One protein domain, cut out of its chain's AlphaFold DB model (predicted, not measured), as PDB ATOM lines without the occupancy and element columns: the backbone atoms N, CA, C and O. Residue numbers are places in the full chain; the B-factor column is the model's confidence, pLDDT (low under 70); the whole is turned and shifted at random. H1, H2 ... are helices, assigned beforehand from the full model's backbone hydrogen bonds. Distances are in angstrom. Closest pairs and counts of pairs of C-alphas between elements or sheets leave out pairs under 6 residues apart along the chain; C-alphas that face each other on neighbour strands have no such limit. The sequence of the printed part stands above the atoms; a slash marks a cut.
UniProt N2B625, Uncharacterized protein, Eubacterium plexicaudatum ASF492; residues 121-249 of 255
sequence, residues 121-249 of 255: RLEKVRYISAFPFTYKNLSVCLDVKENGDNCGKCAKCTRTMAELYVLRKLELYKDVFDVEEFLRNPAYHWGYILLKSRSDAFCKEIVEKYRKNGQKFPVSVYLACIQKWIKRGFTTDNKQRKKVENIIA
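What this domain is: This is residues 121 to 249 of the 255 residues of an uncharacterized protein of Eubacterium plexicaudatum ASF492 (UniProt N2B625). A compact body of crossed helices is built round H3 in its middle: H7 runs beside H3, H1 and H6 cross it, and H8 packs on H6. The short helices H2, H4 and H5 follow one another round another side of the body, and residues 230 to 249, with H9 at the end, stick out as an arm. The printed part has 129 residues with nine named helices, H1 to H9 in order, and no named strand; the class is all helix. The whole is compact, with a radius of gyration of the C-alphas of 15.7 A, and spans 47 by 34 by 26 A.

Where its parts are: Find C-alpha 121 at (137.234, 124.941, 141.904); there H1 begins and runs to residue 128. H2, residues 134 to 137, comes next. Look for C-alpha 155 at (131.555, 121.028, 129.338), where H3 begins; it ends at residue 166, 16.6 A on. Then come H4, residues 170 to 173, H5, residues 179 to 184, and H6, residues 186 to 196 and 14.9 A long. H7, residues 201 to 212, covers 16.4 A, and H8, residues 219 to 231, is the longest at 18.2 A. H9, residues 239 to 249, covers 14.7 A and ends at C-alpha 249, (121.141, 146.473, 123.696).

How they stand to each other: Begin at H3, the hub, which touches four helices. It touches H7 at a shallow tilt of 26 degrees, the same way, closest at the C-alphas of Val 166 and Tyr 210, 5.6 A apart. With residues 158 to 162 alone it touches H6, about perpendicular at 75 degrees; the C-alphas of Thr 158 and His 189 are closest, at 5.7 A. With residues 160 to 164 alone it touches H1, at a steep tilt of 69 degrees, only just short of perpendicular; the C-alphas of Leu 122 and Glu 163 are closest, at 6.0 A. H3 and H4 only just touch, and only at the corner, as do H4 and H5, each with 3 pairs of C-alphas within 8 A. H2 touches H4, closest at the C-alphas of Tyr 135 and Tyr 173, 4.7 A. H8 touches H6 at a steep tilt of 57 degrees, with the C-alphas of Gly 191 and Cys 225 closest at 4.3 A. Every O i to N i+4 pair is within hydrogen-bond range in H1, H3, H5, H6, H7, H8 and H9; H2 and H4 are too short for such a pair.

The domain as a whole: Look from Pro 132 to Ala 249 for the two C-alphas farthest apart, 47.6 A. The printed part has no cut, and the link from H2 to H3, 17 residues, is long. Residues 230 to 249 stand free; the B-factor column shows pLDDT under 70 at residues 232 to 249, against a mean of 87.7 for the printed part.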
ATOM      1  N   ARG A 121     138.095 126.029 142.383       94.12
ATOM      2  CA  ARG A 121     137.234 124.941 141.904       94.12
ATOM      3  C   ARG A 121     137.892 123.579 142.119       94.12
ATOM      4  O   ARG A 121     137.225 122.663 142.605       94.12
ATOM      5  N   LEU A 122     139.174 123.439 141.789       96.56
ATOM      6  CA  LEU A 122     139.889 122.178 141.977       96.56
ATOM      7  C   LEU A 122     140.033 121.813 143.461       96.56
ATOM      8  O   LEU A 122     139.933 120.637 143.815       96.56
ATOM      9  N   GLU A 123     140.227 122.793 144.346       97.12
ATOM     10  CA  GLU A 123     140.273 122.574 145.795       97.12
ATOM     11  C   GLU A 123     138.927 122.111 146.350       97.12
ATOM     12  O   GLU A 123     138.899 121.168 147.145       97.12
ATOM     13  N   LYS A 124     137.815 122.681 145.871       96.94
ATOM     14  CA  LYS A 124     136.461 122.202 146.193       96.94
ATOM     15  C   LYS A 124     136.271 120.751 145.763       96.94
ATOM     16  O   LYS A 124     135.785 119.945 146.552       96.94
ATOM     17  N   VAL A 125     136.696 120.388 144.549       97.62
ATOM     18  CA  VAL A 125     136.619 118.996 144.066       97.62
ATOM     19  C   VAL A 125     137.470 118.063 144.927       97.62
ATOM     20  O   VAL A 125     137.011 116.991 145.321       97.62
ATOM     21  N   ARG A 126     138.688 118.481 145.289       98.00
ATOM     22  CA  ARG A 126     139.548 117.735 146.215       98.00
ATOM     23  C   ARG A 126     138.853 117.512 147.556       98.00
ATOM     24  O   ARG A 126     138.864 116.381 148.038       98.00
ATOM     25  N   TYR A 127     138.234 118.547 148.119       96.88
ATOM     26  CA  TYR A 127     137.508 118.468 149.384       96.88
ATOM     27  C   TYR A 127     136.322 117.500 149.308       96.88
ATOM     28  O   TYR A 127     136.273 116.545 150.079       96.88
ATOM     29  N   ILE A 128     135.413 117.662 148.336       95.00
ATOM     30  CA  ILE A 128     134.234 116.783 148.226       95.00
ATOM     31  C   ILE A 128     134.622 115.328 147.916       95.00
ATOM     32  O   ILE A 128     133.916 114.406 148.313       95.00
ATOM     33  N   SER A 129     135.776 115.099 147.279       97.19
ATOM     34  CA  SER A 129     136.286 113.748 147.011       97.19
ATOM     35  C   SER A 129     136.744 112.971 148.240       97.19
ATOM     36  O   SER A 129     136.999 111.770 148.143       97.19
ATOM     37  N   ALA A 130     136.817 113.622 149.402       96.31
ATOM     38  CA  ALA A 130     137.035 112.953 150.678       96.31
ATOM     39  C   ALA A 130     135.769 112.268 151.226       96.31
ATOM     40  O   ALA A 130     135.875 111.500 152.176       96.31
ATOM     41  N   PHE A 131     134.592 112.512 150.636       94.56
ATOM     42  CA  PHE A 131     133.311 111.995 151.124       94.56
ATOM     43  C   PHE A 131     132.796 110.847 150.235       94.56
ATOM     44  O   PHE A 131     132.380 111.108 149.100       94.56
ATOM     45  N   PRO A 132     132.771 109.586 150.722       94.06
ATOM     46  CA  PRO A 132     132.431 108.420 149.900       94.06
ATOM     47  C   PRO A 132     131.041 108.446 149.259       94.06
ATOM     48  O   PRO A 132     130.871 107.950 148.149       94.06
ATOM     49  N   PHE A 133     130.051 109.076 149.897       90.62
ATOM     50  CA  PHE A 133     128.700 109.186 149.334       90.62
ATOM     51  C   PHE A 133     128.669 109.969 148.012       90.62
ATOM     52  O   PHE A 133     127.764 109.793 147.195       90.62
ATOM     53  N   THR A 134     129.674 110.813 147.751       94.00
ATOM     54  CA  THR A 134     129.771 111.554 146.486       94.00
ATOM     55  C   THR A 134     130.104 110.639 145.307       94.00
ATOM     56  O   THR A 134     129.709 110.942 144.185       94.00
ATOM     57  N   TYR A 135     130.754 109.498 145.545       95.12
ATOM     58  CA  TYR A 135     131.222 108.572 144.505       95.12
ATOM     59  C   TYR A 135     130.075 107.997 143.667       95.12
ATOM     60  O   TYR A 135     130.249 107.733 142.481       95.12
ATOM     61  N   LYS A 136     128.889 107.880 144.277       93.00
ATOM     62  CA  LYS A 136     127.675 107.304 143.677       93.00
ATOM     63  C   LYS A 136     126.590 108.332 143.362       93.00
ATOM     64  O   LYS A 136     125.643 108.032 142.642       93.00
ATOM     65  N   ASN A 137     126.711 109.543 143.906       93.00
ATOM     66  CA  ASN A 137     125.645 110.544 143.852       93.00
ATOM     67  C   ASN A 137     126.055 111.868 143.184       93.00
ATOM     68  O   ASN A 137     125.185 112.702 142.937       93.00
ATOM     69  N   LEU A 138     127.340 112.094 142.873       93.81
ATOM     70  CA  LEU A 138     127.788 113.355 142.273       93.81
ATOM     71  C   LEU A 138     127.111 113.596 140.913       93.81
ATOM     72  O   LEU A 138     127.296 112.836 139.962       93.81
ATOM     73  N   SER A 139     126.379 114.705 140.812       92.25
ATOM     74  CA  SER A 139     125.748 115.176 139.579       92.25
ATOM     75  C   SER A 139     126.205 116.596 139.266       92.25
ATOM     76  O   SER A 139     126.047 117.509 140.075       92.25
ATOM     77  N   VAL A 140     126.799 116.782 138.088       91.44
ATOM     78  CA  VAL A 140     127.257 118.092 137.585       91.44
ATOM     79  C   VAL A 140     126.639 118.443 136.232       91.44
ATOM     80  O   VAL A 140     126.831 119.548 135.717       91.44
ATOM     81  N   CYS A 141     125.952 117.486 135.612       89.00
ATOM     82  CA  CYS A 141     125.439 117.603 134.260       89.00
ATOM     83  C   CYS A 141     124.135 118.406 134.222       89.00
ATOM     84  O   CYS A 141     123.282 118.244 135.085       89.00
ATOM     85  N   LEU A 142     123.979 119.256 133.204       78.94
ATOM     86  CA  LEU A 142     122.676 119.847 132.875       78.94
ATOM     87  C   LEU A 142     121.879 118.906 131.961       78.94
ATOM     88  O   LEU A 142     120.695 118.690 132.174       78.94
ATOM     89  N   ASP A 143     122.567 118.259 131.020       78.44
ATOM     90  CA  ASP A 143     121.997 117.264 130.107       78.44
ATOM     91  C   ASP A 143     122.035 115.864 130.738       78.44
ATOM     92  O   ASP A 143     122.679 114.942 130.228       78.44
ATOM     93  N   VAL A 144     121.411 115.724 131.908       80.44
ATOM     94  CA  VAL A 144     121.404 114.471 132.678       80.44
ATOM     95  C   VAL A 144     120.813 113.342 131.826       80.44
ATOM     96  O   VAL A 144     119.827 113.550 131.115       80.44
ATOM     97  N   LYS A 145     121.422 112.152 131.870       83.12
ATOM     98  CA  LYS A 145     120.884 110.948 131.214       83.12
ATOM     99  C   LYS A 145     119.556 110.541 131.865       83.12
ATOM    100  O   LYS A 145     119.281 110.903 133.007       83.12
ATOM    101  N   GLU A 146     118.748 109.721 131.192       83.00
ATOM    102  CA  GLU A 146     117.464 109.261 131.751       83.00
ATOM    103  C   GLU A 146     117.595 108.586 133.122       83.00
ATOM    104  O   GLU A 146     116.715 108.734 133.966       83.00
ATOM    105  N   ASN A 147     118.706 107.890 133.371       80.62
ATOM    106  CA  ASN A 147     119.006 107.228 134.640       80.62
ATOM    107  C   ASN A 147     119.503 108.182 135.750       80.62
ATOM    108  O   ASN A 147     119.843 107.728 136.839       80.62
ATOM    109  N   GLY A 148     119.552 109.494 135.501       80.56
ATOM    110  CA  GLY A 148     120.039 110.486 136.460       80.56
ATOM    111  C   GLY A 148     121.562 110.668 136.460       80.56
ATOM    112  O   GLY A 148     122.085 111.396 137.308       80.56
ATOM    113  N   ASP A 149     122.300 110.005 135.566       86.94
ATOM    114  CA  ASP A 149     123.763 110.080 135.515       86.94
ATOM    115  C   ASP A 149     124.286 111.230 134.661       86.94
ATOM    116  O   ASP A 149     123.616 111.796 133.791       86.94
ATOM    117  N   ASN A 150     125.561 111.537 134.885       92.50
ATOM    118  CA  ASN A 150     126.292 112.502 134.092       92.50
ATOM    119  C   ASN A 150     126.448 112.013 132.641       92.50
ATOM    120  O   ASN A 150     126.786 110.856 132.377       92.50
ATOM    121  N   CYS A 151     126.275 112.911 131.666       91.75
ATOM    122  CA  CYS A 151     126.426 112.552 130.252       91.75
ATOM    123  C   CYS A 151     127.874 112.220 129.843       91.75
ATOM    124  O   CYS A 151     128.097 111.666 128.769       91.75
ATOM    125  N   GLY A 152     128.867 112.602 130.656       92.12
ATOM    126  CA  GLY A 152     130.298 112.403 130.391       92.12
ATOM    127  C   GLY A 152     130.884 113.341 129.328       92.12
ATOM    128  O   GLY A 152     132.079 113.596 129.326       92.12
ATOM    129  N   LYS A 153     130.073 113.932 128.447       91.06
ATOM    130  CA  LYS A 153     130.576 114.627 127.244       91.06
ATOM    131  C   LYS A 153     130.411 116.148 127.272       91.06
ATOM    132  O   LYS A 153     131.145 116.854 126.588       91.06
ATOM    133  N   CYS A 154     129.507 116.687 128.091       90.69
ATOM    134  CA  CYS A 154     129.307 118.136 128.176       90.69
ATOM    135  C   CYS A 154     130.499 118.852 128.834       90.69
ATOM    136  O   CYS A 154     131.378 118.228 129.437       90.69
ATOM    137  N   ALA A 155     130.510 120.186 128.754       90.94
ATOM    138  CA  ALA A 155     131.555 121.028 129.338       90.94
ATOM    139  C   ALA A 155     131.767 120.761 130.839       90.94
ATOM    140  O   ALA A 155     132.907 120.597 131.271       90.94
ATOM    141  N   LYS A 156     130.677 120.676 131.617       91.12
ATOM    142  CA  LYS A 156     130.734 120.434 133.068       91.12
ATOM    143  C   LYS A 156     131.277 119.040 133.386       91.12
ATOM    144  O   LYS A 156     132.208 118.929 134.171       91.12
ATOM    145  N   CYS A 157     130.771 118.001 132.715       95.56
ATOM    146  CA  CYS A 157     131.247 116.625 132.908       95.56
ATOM    147  C   CYS A 157     132.722 116.472 132.524       95.56
ATOM    148  O   CYS A 157     133.503 115.933 133.299       95.56
ATOM    149  N   THR A 158     133.116 116.991 131.356       96.12
ATOM    150  CA  THR A 158     134.510 116.946 130.886       96.12
ATOM    151  C   THR A 158     135.447 117.627 131.880       96.12
ATOM    152  O   THR A 158     136.510 117.094 132.184       96.12
ATOM    153  N   ARG A 159     135.043 118.788 132.410       96.38
ATOM    154  CA  ARG A 159     135.817 119.522 133.408       96.38
ATOM    155  C   ARG A 159     135.944 118.750 134.718       96.38
ATOM    156  O   ARG A 159     137.063 118.536 135.163       96.38
ATOM    157  N   THR A 160     134.837 118.262 135.272       97.75
ATOM    158  CA  THR A 160     134.843 117.510 136.534       97.75
ATOM    159  C   THR A 160     135.634 116.211 136.446       97.75
ATOM    160  O   THR A 160     136.422 115.921 137.341       97.75
ATOM    161  N   MET A 161     135.517 115.453 135.353       98.31
ATOM    162  CA  MET A 161     136.350 114.260 135.166       98.31
ATOM    163  C   MET A 161     137.837 114.613 135.050       98.31
ATOM    164  O   MET A 161     138.671 113.909 135.614       98.31
ATOM    165  N   ALA A 162     138.187 115.723 134.390       98.38
ATOM    166  CA  ALA A 162     139.570 116.186 134.313       98.38
ATOM    167  C   ALA A 162     140.110 116.670 135.675       98.38
ATOM    168  O   ALA A 162     141.243 116.337 136.019       98.38
ATOM    169  N   GLU A 163     139.307 117.381 136.475       98.62
ATOM    170  CA  GLU A 163     139.621 117.765 137.866       98.62
ATOM    171  C   GLU A 163     139.904 116.521 138.717       98.62
ATOM    172  O   GLU A 163     140.966 116.394 139.328       98.62
ATOM    173  N   LEU A 164     138.993 115.547 138.692       98.69
ATOM    174  CA  LEU A 164     139.149 114.278 139.398       98.69
ATOM    175  C   LEU A 164     140.364 113.482 138.901       98.69
ATOM    176  O   LEU A 164     141.060 112.858 139.705       98.69
ATOM    177  N   TYR A 165     140.657 113.515 137.601       98.62
ATOM    178  CA  TYR A 165     141.819 112.847 137.017       98.62
ATOM    179  C   TYR A 165     143.129 113.435 137.549       98.62
ATOM    180  O   TYR A 165     143.972 112.696 138.063       98.62
ATOM    181  N   VAL A 166     143.298 114.763 137.503       98.50
ATOM    182  CA  VAL A 166     144.536 115.413 137.977       98.50
ATOM    183  C   VAL A 166     144.708 115.325 139.494       98.50
ATOM    184  O   VAL A 166     145.827 115.461 139.997       98.50
ATOM    185  N   LEU A 167     143.622 115.069 140.225       98.50
ATOM    186  CA  LEU A 167     143.625 114.777 141.658       98.50
ATOM    187  C   LEU A 167     143.857 113.293 141.980       98.50
ATOM    188  O   LEU A 167     143.976 112.954 143.155       98.50
ATOM    189  N   ARG A 168     143.949 112.414 140.969       98.25
ATOM    190  CA  ARG A 168     144.032 110.947 141.119       98.25
ATOM    191  C   ARG A 168     142.834 110.355 141.875       98.25
ATOM    192  O   ARG A 168     142.981 109.441 142.682       98.25
ATOM    193  N   LYS A 169     141.646 110.906 141.632       98.50
ATOM    194  CA  LYS A 169     140.375 110.511 142.260       98.50
ATOM    195  C   LYS A 169     139.334 109.999 141.267       98.50
ATOM    196  O   LYS A 169     138.322 109.480 141.712       98.50
ATOM    197  N   LEU A 170     139.573 110.113 139.957       98.31
ATOM    198  CA  LEU A 170     138.590 109.773 138.917       98.31
ATOM    199  C   LEU A 170     138.006 108.360 139.058       98.31
ATOM    200  O   LEU A 170     136.796 108.207 138.957       98.31
ATOM    201  N   GLU A 171     138.838 107.362 139.361       98.19
ATOM    202  CA  GLU A 171     138.396 105.965 139.488       98.19
ATOM    203  C   GLU A 171     137.356 105.752 140.601       98.19
ATOM    204  O   GLU A 171     136.500 104.877 140.499       98.19
ATOM    205  N   LEU A 172     137.371 106.594 141.641       98.44
ATOM    206  CA  LEU A 172     136.373 106.535 142.711       98.44
ATOM    207  C   LEU A 172     134.965 106.865 142.198       98.44
ATOM    208  O   LEU A 172     133.994 106.466 142.821       98.44
ATOM    209  N   TYR A 173     134.844 107.566 141.069       97.62
ATOM    210  CA  TYR A 173     133.578 108.063 140.524       97.62
ATOM    211  C   TYR A 173     133.075 107.277 139.305       97.62
ATOM    212  O   TYR A 173     132.229 107.775 138.559       97.62
ATOM    213  N   LYS A 174     133.563 106.050 139.090       96.94
ATOM    214  CA  LYS A 174     133.123 105.184 137.981       96.94
ATOM    215  C   LYS A 174     131.631 104.834 137.992       96.94
ATOM    216  O   LYS A 174     131.076 104.513 136.950       96.94
ATOM    217  N   ASP A 175     130.977 104.947 139.146       94.00
ATOM    218  CA  ASP A 175     129.539 104.688 139.279       94.00
ATOM    219  C   ASP A 175     128.685 105.840 138.710       94.00
ATOM    220  O   ASP A 175     127.501 105.655 138.447       94.00
ATOM    221  N   VAL A 176     129.265 107.032 138.514       94.06
ATOM    222  CA  VAL A 176     128.551 108.225 138.011       94.06
ATOM    223  C   VAL A 176     129.163 108.832 136.749       94.06
ATOM    224  O   VAL A 176     128.585 109.764 136.176       94.06
ATOM    225  N   PHE A 177     130.317 108.330 136.311       95.50
ATOM    226  CA  PHE A 177     131.000 108.716 135.082       95.50
ATOM    227  C   PHE A 177     131.512 107.489 134.331       95.50
ATOM    228  O   PHE A 177     132.016 106.544 134.926       95.50
ATOM    229  N   ASP A 178     131.479 107.564 133.002       94.25
ATOM    230  CA  ASP A 178     132.157 106.601 132.136       94.25
ATOM    231  C   ASP A 178     133.663 106.923 132.090       94.25
ATOM    232  O   ASP A 178     134.141 107.696 131.253       94.25
ATOM    233  N   VAL A 179     134.396 106.401 133.079       96.69
ATOM    234  CA  VAL A 179     135.838 106.644 133.255       96.69
ATOM    235  C   VAL A 179     136.637 106.060 132.095       96.69
ATOM    236  O   VAL A 179     137.569 106.701 131.608       96.69
ATOM    237  N   GLU A 180     136.260 104.875 131.615       96.25
ATOM    238  CA  GLU A 180     136.938 104.239 130.489       96.25
ATOM    239  C   GLU A 180     136.830 105.079 129.223       96.25
ATOM    240  O   GLU A 180     137.832 105.277 128.535       96.25
ATOM    241  N   GLU A 181     135.644 105.614 128.931       94.44
ATOM    242  CA  GLU A 181     135.455 106.490 127.780       94.44
ATOM    243  C   GLU A 181     136.308 107.757 127.881       94.44
ATOM    244  O   GLU A 181     136.987 108.143 126.923       94.44
ATOM    245  N   PHE A 182     136.349 108.382 129.060       95.81
ATOM    246  CA  PHE A 182     137.191 109.557 129.279       95.81
ATOM    247  C   PHE A 182     138.672 109.274 128.985       95.81
ATOM    248  O   PHE A 182     139.350 110.089 128.347       95.81
ATOM    249  N   LEU A 183     139.173 108.116 129.428       95.81
ATOM    250  CA  LEU A 183     140.564 107.697 129.236       95.81
ATOM    251  C   LEU A 183     140.862 107.270 127.792       95.81
ATOM    252  O   LEU A 183     141.961 107.527 127.300       95.81
ATOM    253  N   ARG A 184     139.896 106.650 127.104       95.69
ATOM    254  CA  ARG A 184     140.028 106.169 125.718       95.69
ATOM    255  C   ARG A 184     139.973 107.299 124.697       95.69
ATOM    256  O   ARG A 184     140.621 107.205 123.656       95.69
ATOM    257  N   ASN A 185     139.264 108.385 125.009       93.12
ATOM    258  CA  ASN A 185     139.078 109.534 124.122       93.12
ATOM    259  C   ASN A 185     139.728 110.835 124.644       93.12
ATOM    260  O   ASN A 185     139.077 111.888 124.719       93.12
ATOM    261  N   PRO A 186     141.051 110.844 124.918       93.38
ATOM    262  CA  PRO A 186     141.719 112.000 125.507       93.38
ATOM    263  C   PRO A 186     141.683 113.224 124.582       93.38
ATOM    264  O   PRO A 186     141.571 114.352 125.056       93.38
ATOM    265  N   ALA A 187     141.707 113.029 123.261       94.00
ATOM    266  CA  ALA A 187     141.623 114.112 122.281       94.00
ATOM    267  C   ALA A 187     140.314 114.918 122.402       94.00
ATOM    268  O   ALA A 187     140.319 116.144 122.271       94.00
ATOM    269  N   TYR A 188     139.190 114.254 122.699       93.50
ATOM    270  CA  TYR A 188     137.906 114.931 122.859       93.50
ATOM    271  C   TYR A 188     137.896 115.819 124.107       93.50
ATOM    272  O   TYR A 188     137.614 117.021 123.999       93.50
ATOM    273  N   HIS A 189     138.225 115.229 125.260       95.50
ATOM    274  CA  HIS A 189     138.138 115.875 126.566       95.50
ATOM    275  C   HIS A 189     139.270 116.878 126.781       95.50
ATOM    276  O   HIS A 189     139.024 118.073 126.947       95.50
ATOM    277  N   TRP A 190     140.523 116.433 126.693       97.12
ATOM    278  CA  TRP A 190     141.680 117.297 126.923       97.12
ATOM    279  C   TRP A 190     141.858 118.337 125.824       97.12
ATOM    280  O   TRP A 190     142.303 119.442 126.115       97.12
ATOM    281  N   GLY A 191     141.435 118.050 124.586       95.62
ATOM    282  CA  GLY A 191     141.398 119.059 123.525       95.62
ATOM    283  C   GLY A 191     140.425 120.201 123.842       95.62
ATOM    284  O   GLY A 191     140.709 121.356 123.532       95.62
ATOM    285  N   TYR A 192     139.295 119.908 124.499       94.75
ATOM    286  CA  TYR A 192     138.379 120.936 125.004       94.75
ATOM    287  C   TYR A 192     138.981 121.713 126.183       94.75
ATOM    288  O   TYR A 192     138.949 122.944 126.164       94.75
ATOM    289  N   ILE A 193     139.551 121.016 127.172       96.94
ATOM    290  CA  ILE A 193     140.167 121.636 128.358       96.94
ATOM    291  C   ILE A 193     141.312 122.570 127.954       96.94
ATOM    292  O   ILE A 193     141.337 123.723 128.375       96.94
ATOM    293  N   LEU A 194     142.207 122.118 127.073       96.38
ATOM    294  CA  LEU A 194     143.334 122.914 126.584       96.38
ATOM    295  C   LEU A 194     142.887 124.122 125.749       96.38
ATOM    296  O   LEU A 194     143.494 125.188 125.823       96.38
ATOM    297  N   LEU A 195     141.812 123.984 124.967       94.06
ATOM    298  CA  LEU A 195     141.231 125.114 124.245       94.06
ATOM    299  C   LEU A 195     140.674 126.162 125.219       94.06
ATOM    300  O   LEU A 195     140.883 127.360 125.034       94.06
ATOM    301  N   LYS A 196     139.938 125.713 126.240       93.50
ATOM    302  CA  LYS A 196     139.255 126.590 127.196       93.50
ATOM    303  C   LYS A 196     140.172 127.184 128.255       93.50
ATOM    304  O   LYS A 196     139.870 128.270 128.727       93.50
ATOM    305  N   SER A 197     141.316 126.574 128.555       94.81
ATOM    306  CA  SER A 197     142.276 127.094 129.540       94.81
ATOM    307  C   SER A 197     142.827 128.488 129.213       94.81
ATOM    308  O   SER A 197     143.477 129.097 130.054       94.81
ATOM    309  N   ARG A 198     142.605 128.993 127.992       89.62
ATOM    310  CA  ARG A 198     142.952 130.366 127.593       89.62
ATOM    311  C   ARG A 198     141.955 131.422 128.081       89.62
ATOM    312  O   ARG A 198     142.319 132.586 128.135       89.62
ATOM    313  N   SER A 199     140.714 131.033 128.374       88.31
ATOM    314  CA  SER A 199     139.612 131.963 128.662       88.31
ATOM    315  C   SER A 199     138.722 131.547 129.840       88.31
ATOM    316  O   SER A 199     137.782 132.257 130.153       88.31
ATOM    317  N   ASP A 200     138.930 130.365 130.419       89.19
ATOM    318  CA  ASP A 200     138.137 129.802 131.517       89.19
ATOM    319  C   ASP A 200     139.091 129.444 132.660       89.19
ATOM    320  O   ASP A 200     139.972 128.593 132.492       89.19
ATOM    321  N   ALA A 201     138.929 130.117 133.803       89.19
ATOM    322  CA  ALA A 201     139.806 129.974 134.965       89.19
ATOM    323  C   ALA A 201     139.851 128.528 135.477       89.19
ATOM    324  O   ALA A 201     140.923 128.000 135.772       89.19
ATOM    325  N   PHE A 202     138.708 127.838 135.462       92.88
ATOM    326  CA  PHE A 202     138.628 126.451 135.902       92.88
ATOM    327  C   PHE A 202     139.434 125.507 134.990       92.88
ATOM    328  O   PHE A 202     140.203 124.674 135.461       92.88
ATOM    329  N   CYS A 203     139.334 125.655 133.664       96.19
ATOM    330  CA  CYS A 203     140.149 124.874 132.728       96.19
ATOM    331  C   CYS A 203     141.644 125.215 132.830       96.19
ATOM    332  O   CYS A 203     142.485 124.329 132.655       96.19
ATOM    333  N   LYS A 204     141.984 126.481 133.105       96.06
ATOM    334  CA  LYS A 204     143.367 126.920 133.334       96.06
ATOM    335  C   LYS A 204     143.977 126.198 134.530       96.06
ATOM    336  O   LYS A 204     145.034 125.584 134.384       96.06
ATOM    337  N   GLU A 205     143.268 126.185 135.650       96.19
ATOM    338  CA  GLU A 205     143.683 125.498 136.871       96.19
ATOM    339  C   GLU A 205     143.965 124.001 136.632       96.19
ATOM    340  O   GLU A 205     145.001 123.475 137.049       96.19
ATOM    341  N   ILE A 206     143.093 123.315 135.887       98.19
ATOM    342  CA  ILE A 206     143.265 121.892 135.549       98.19
ATOM    343  C   ILE A 206     144.538 121.661 134.728       98.19
ATOM    344  O   ILE A 206     145.298 120.734 135.018       98.19
ATOM    345  N   VAL A 207     144.794 122.486 133.704       98.25
ATOM    346  CA  VAL A 207     145.995 122.363 132.858       98.25
ATOM    347  C   VAL A 207     147.267 122.614 133.662       98.25
ATOM    348  O   VAL A 207     148.256 121.896 133.490       98.25
ATOM    349  N   GLU A 208     147.256 123.606 134.551       97.81
ATOM    350  CA  GLU A 208     148.381 123.883 135.443       97.81
ATOM    351  C   GLU A 208     148.652 122.703 136.376       97.81
ATOM    352  O   GLU A 208     149.802 122.271 136.489       97.81
ATOM    353  N   LYS A 209     147.610 122.120 136.983       98.44
ATOM    354  CA  LYS A 209     147.763 120.927 137.824       98.44
ATOM    355  C   LYS A 209     148.265 119.721 137.027       98.44
ATOM    356  O   LYS A 209     149.181 119.044 137.488       98.44
ATOM    357  N   TYR A 210     147.724 119.475 135.833       98.31
ATOM    358  CA  TYR A 210     148.155 118.389 134.944       98.31
ATOM    359  C   TYR A 210     149.657 118.483 134.629       98.31
ATOM    360  O   TYR A 210     150.394 117.507 134.772       98.31
ATOM    361  N   ARG A 211     150.141 119.683 134.284       97.62
ATOM    362  CA  ARG A 211     151.569 119.936 134.025       97.62
ATOM    363  C   ARG A 211     152.424 119.810 135.286       97.62
ATOM    364  O   ARG A 211     153.485 119.198 135.226       97.62
ATOM    365  N   LYS A 212     151.959 120.331 136.429       98.00
ATOM    366  CA  LYS A 212     152.638 120.188 137.735       98.00
ATOM    367  C   LYS A 212     152.775 118.725 138.163       98.00
ATOM    368  O   LYS A 212     153.753 118.377 138.811       98.00
ATOM    369  N   ASN A 213     151.843 117.860 137.764       97.88
ATOM    370  CA  ASN A 213     151.941 116.414 137.972       97.88
ATOM    371  C   ASN A 213     152.980 115.730 137.049       97.88
ATOM    372  O   ASN A 213     153.085 114.505 137.070       97.88
ATOM    373  N   GLY A 214     153.715 116.480 136.218       97.31
ATOM    374  CA  GLY A 214     154.716 115.960 135.282       97.31
ATOM    375  C   GLY A 214     154.134 115.389 133.986       97.31
ATOM    376  O   GLY A 214     154.866 114.803 133.188       97.31
ATOM    377  N   GLN A 215     152.828 115.544 133.751       95.94
ATOM    378  CA  GLN A 215     152.156 114.952 132.598       95.94
ATOM    379  C   GLN A 215     152.273 115.849 131.359       95.94
ATOM    380  O   GLN A 215     152.225 117.080 131.436       95.94
ATOM    381  N   LYS A 216     152.393 115.221 130.185       95.75
ATOM    382  CA  LYS A 216     152.422 115.895 128.878       95.75
ATOM    383  C   LYS A 216     151.195 115.497 128.069       95.75
ATOM    384  O   LYS A 216     150.703 114.376 128.189       95.75
ATOM    385  N   PHE A 217     150.665 116.424 127.279       95.81
ATOM    386  CA  PHE A 217     149.561 116.109 126.377       95.81
ATOM    387  C   PHE A 217     150.098 115.378 125.141       95.81
ATOM    388  O   PHE A 217     151.125 115.795 124.604       95.81
ATOM    389  N   PRO A 218     149.426 114.319 124.660       94.62
ATOM    390  CA  PRO A 218     149.773 113.716 123.379       94.62
ATOM    391  C   PRO A 218     149.461 114.686 122.228       94.62
ATOM    392  O   PRO A 218     148.584 115.545 122.343       94.62
ATOM    393  N   VAL A 219     150.140 114.527 121.088       96.06
ATOM    394  CA  VAL A 219     149.962 115.387 119.895       96.06
ATOM    395  C   VAL A 219     148.495 115.452 119.446       96.06
ATOM    396  O   VAL A 219     148.008 116.516 119.066       96.06
ATOM    397  N   SER A 220     147.755 114.348 119.581       96.06
ATOM    398  CA  SER A 220     146.324 114.273 119.263       96.06
ATOM    399  C   SER A 220     145.467 115.292 120.025       96.06
ATOM    400  O   SER A 220     144.492 115.799 119.473       96.06
ATOM    401  N   VAL A 221     145.837 115.656 121.257       96.56
ATOM    402  CA  VAL A 221     145.135 116.676 122.053       96.56
ATOM    403  C   VAL A 221     145.358 118.076 121.484       96.56
ATOM    404  O   VAL A 221     144.410 118.856 121.399       96.56
ATOM    405  N   TYR A 222     146.579 118.390 121.046       96.69
ATOM    406  CA  TYR A 222     146.878 119.666 120.392       96.69
ATOM    407  C   TYR A 222     146.158 119.783 119.046       96.69
ATOM    408  O   TYR A 222     145.525 120.807 118.783       96.69
ATOM    409  N   LEU A 223     146.171 118.719 118.236       96.12
ATOM    410  CA  LEU A 223     145.419 118.664 116.979       96.12
ATOM    411  C   LEU A 223     143.918 118.851 117.222       96.12
ATOM    412  O   LEU A 223     143.290 119.672 116.560       96.12
ATOM    413  N   ALA A 224     143.347 118.164 118.213       93.50
ATOM    414  CA  ALA A 224     141.940 118.320 118.567       93.50
ATOM    415  C   ALA A 224     141.613 119.726 119.094       93.50
ATOM    416  O   ALA A 224     140.552 120.263 118.776       93.50
ATOM    417  N   CYS A 225     142.508 120.347 119.867       93.12
ATOM    418  CA  CYS A 225     142.377 121.740 120.299       93.12
ATOM    419  C   CYS A 225     142.305 122.684 119.091       93.12
ATOM    420  O   CYS A 225     141.389 123.504 119.014       93.12
ATOM    421  N   ILE A 226     143.220 122.537 118.126       92.44
ATOM    422  CA  ILE A 226     143.241 123.331 116.888       92.44
ATOM    423  C   ILE A 226     141.974 123.077 116.068       92.44
ATOM    424  O   ILE A 226     141.299 124.024 115.684       92.44
ATOM    425  N   GLN A 227     141.583 121.818 115.863       90.38
ATOM    426  CA  GLN A 227     140.355 121.470 115.145       90.38
ATOM    427  C   GLN A 227     139.111 122.075 115.805       90.38
ATOM    428  O   GLN A 227     138.246 122.601 115.114       90.38
ATOM    429  N   LYS A 228     139.001 122.028 117.140       88.38
ATOM    430  CA  LYS A 228     137.885 122.641 117.883       88.38
ATOM    431  C   LYS A 228     137.912 124.167 117.789       88.38
ATOM    432  O   LYS A 228     136.846 124.773 117.722       88.38
ATOM    433  N   TRP A 229     139.095 124.776 117.777       85.06
ATOM    434  CA  TRP A 229     139.260 126.211 117.551       85.06
ATOM    435  C   TRP A 229     138.812 126.606 116.137       85.06
ATOM    436  O   TRP A 229     137.964 127.479 116.005       85.06
ATOM    437  N   ILE A 230     139.252 125.881 115.103       82.88
ATOM    438  CA  ILE A 230     138.841 126.094 113.703       82.88
ATOM    439  C   ILE A 230     137.337 125.863 113.517       82.88
ATOM    440  O   ILE A 230     136.679 126.658 112.858       82.88
ATOM    441  N   LYS A 231     136.760 124.807 114.111       79.62
ATOM    442  CA  LYS A 231     135.315 124.509 114.021       79.62
ATOM    443  C   LYS A 231     134.437 125.547 114.709       79.62
ATOM    444  O   LYS A 231     133.287 125.714 114.320       79.62
ATOM    445  N   ARG A 232     134.957 126.241 115.723       65.19
ATOM    446  CA  ARG A 232     134.289 127.427 116.270       65.19
ATOM    447  C   ARG A 232     134.311 128.593 115.282       65.19
ATOM    448  O   ARG A 232     133.628 129.572 115.531       65.19
ATOM    449  N   GLY A 233     135.044 128.485 114.172       40.16
ATOM    450  CA  GLY A 233     135.372 129.579 113.271       40.16
ATOM    451  C   GLY A 233     136.175 130.641 114.014       40.16
ATOM    452  O   GLY A 233     136.269 130.637 115.239       40.16
ATOM    453  N   PHE A 234     136.709 131.621 113.308       44.16
ATOM    454  CA  PHE A 234     137.182 132.873 113.904       44.16
ATOM    455  C   PHE A 234     136.016 133.689 114.503       44.16
ATOM    456  O   PHE A 234     135.927 134.898 114.331       44.16
ATOM    457  N   THR A 235     135.059 133.029 115.154       39.78
ATOM    458  CA  THR A 235     133.844 133.628 115.650       39.78
ATOM    459  C   THR A 235     134.067 134.043 117.098       39.78
ATOM    460  O   THR A 235     134.122 133.256 118.042       39.78
ATOM    461  N   THR A 236     134.148 135.353 117.270       41.16
ATOM    462  CA  THR A 236     133.686 136.082 118.458       41.16
ATOM    463  C   THR A 236     132.188 135.861 118.732       41.16
ATOM    464  O   THR A 236     131.655 136.325 119.737       41.16
ATOM    465  N   ASP A 237     131.511 135.106 117.866       43.59
ATOM    466  CA  ASP A 237     130.081 134.862 117.832       43.59
ATOM    467  C   ASP A 237     129.664 133.684 118.725       43.59
ATOM    468  O   ASP A 237     129.212 132.620 118.293       43.59
ATOM    469  N   ASN A 238     129.833 133.862 120.031       50.34
ATOM    470  CA  ASN A 238     129.154 132.999 120.983       50.34
ATOM    471  C   ASN A 238     127.660 133.362 120.925       50.34
ATOM    472  O   ASN A 238     127.275 134.401 121.445       50.34
ATOM    473  N   LYS A 239     126.808 132.536 120.299       47.72
ATOM    474  CA  LYS A 239     125.350 132.785 120.183       47.72
ATOM    475  C   LYS A 239     124.694 133.191 121.510       47.72
ATOM    476  O   LYS A 239     123.761 133.983 121.515       47.72
ATOM    477  N   GLN A 240     125.196 132.675 122.633       42.47
ATOM    478  CA  GLN A 240     124.755 133.053 123.977       42.47
ATOM    479  C   GLN A 240     125.204 134.468 124.365       42.47
ATOM    480  O   GLN A 240     124.409 135.225 124.904       42.47
ATOM    481  N   ARG A 241     126.440 134.846 124.021       45.16
ATOM    482  CA  ARG A 241     126.962 136.209 124.162       45.16
ATOM    483  C   ARG A 241     126.214 137.183 123.256       45.16
ATOM    484  O   ARG A 241     125.773 138.188 123.773       45.16
ATOM    485  N   LYS A 242     125.959 136.857 121.981       52.03
ATOM    486  CA  LYS A 242     125.100 137.681 121.108       52.03
ATOM    487  C   LYS A 242     123.677 137.803 121.639       52.03
ATOM    488  O   LYS A 242     123.099 138.874 121.566       52.03
ATOM    489  N   LYS A 243     123.099 136.730 122.194       51.12
ATOM    490  CA  LYS A 243     121.776 136.794 122.832       51.12
ATOM    491  C   LYS A 243     121.795 137.738 124.039       51.12
ATOM    492  O   LYS A 243     120.897 138.556 124.161       51.12
ATOM    493  N   VAL A 244     122.825 137.665 124.883       50.69
ATOM    494  CA  VAL A 244     123.005 138.567 126.033       50.69
ATOM    495  C   VAL A 244     123.296 140.007 125.583       50.69
ATOM    496  O   VAL A 244     122.642 140.917 126.071       50.69
ATOM    497  N   GLU A 245     124.170 140.227 124.600       54.75
ATOM    498  CA  GLU A 245     124.463 141.537 123.995       54.75
ATOM    499  C   GLU A 245     123.210 142.155 123.359       54.75
ATOM    500  O   GLU A 245     122.956 143.339 123.548       54.75
ATOM    501  N   ASN A 246     122.381 141.359 122.678       62.12
ATOM    502  CA  ASN A 246     121.109 141.812 122.114       62.12
ATOM    503  C   ASN A 246     120.087 142.166 123.205       62.12
ATOM    504  O   ASN A 246     119.361 143.143 123.052       62.12
ATOM    505  N   ILE A 247     120.035 141.411 124.308       57.12
ATOM    506  CA  ILE A 247     119.176 141.725 125.464       57.12
ATOM    507  C   ILE A 247     119.652 143.015 126.151       57.12
ATOM    508  O   ILE A 247     118.835 143.884 126.448       57.12
ATOM    509  N   ILE A 248     120.963 143.182 126.350       52.69
ATOM    510  CA  ILE A 248     121.563 144.401 126.915       52.69
ATOM    511  C   ILE A 248     121.299 145.604 125.999       52.69
ATOM    512  O   ILE A 248     120.927 146.676 126.477       52.69
ATOM    513  N   ALA A 249     121.441 145.436 124.680       59.06
ATOM    514  CA  ALA A 249     121.141 146.473 123.696       59.06
ATOM    515  C   ALA A 249     119.654 146.868 123.708       59.06
ATOM    516  O   ALA A 249     119.347 148.058 123.731       59.06
TER     517      ALA A 249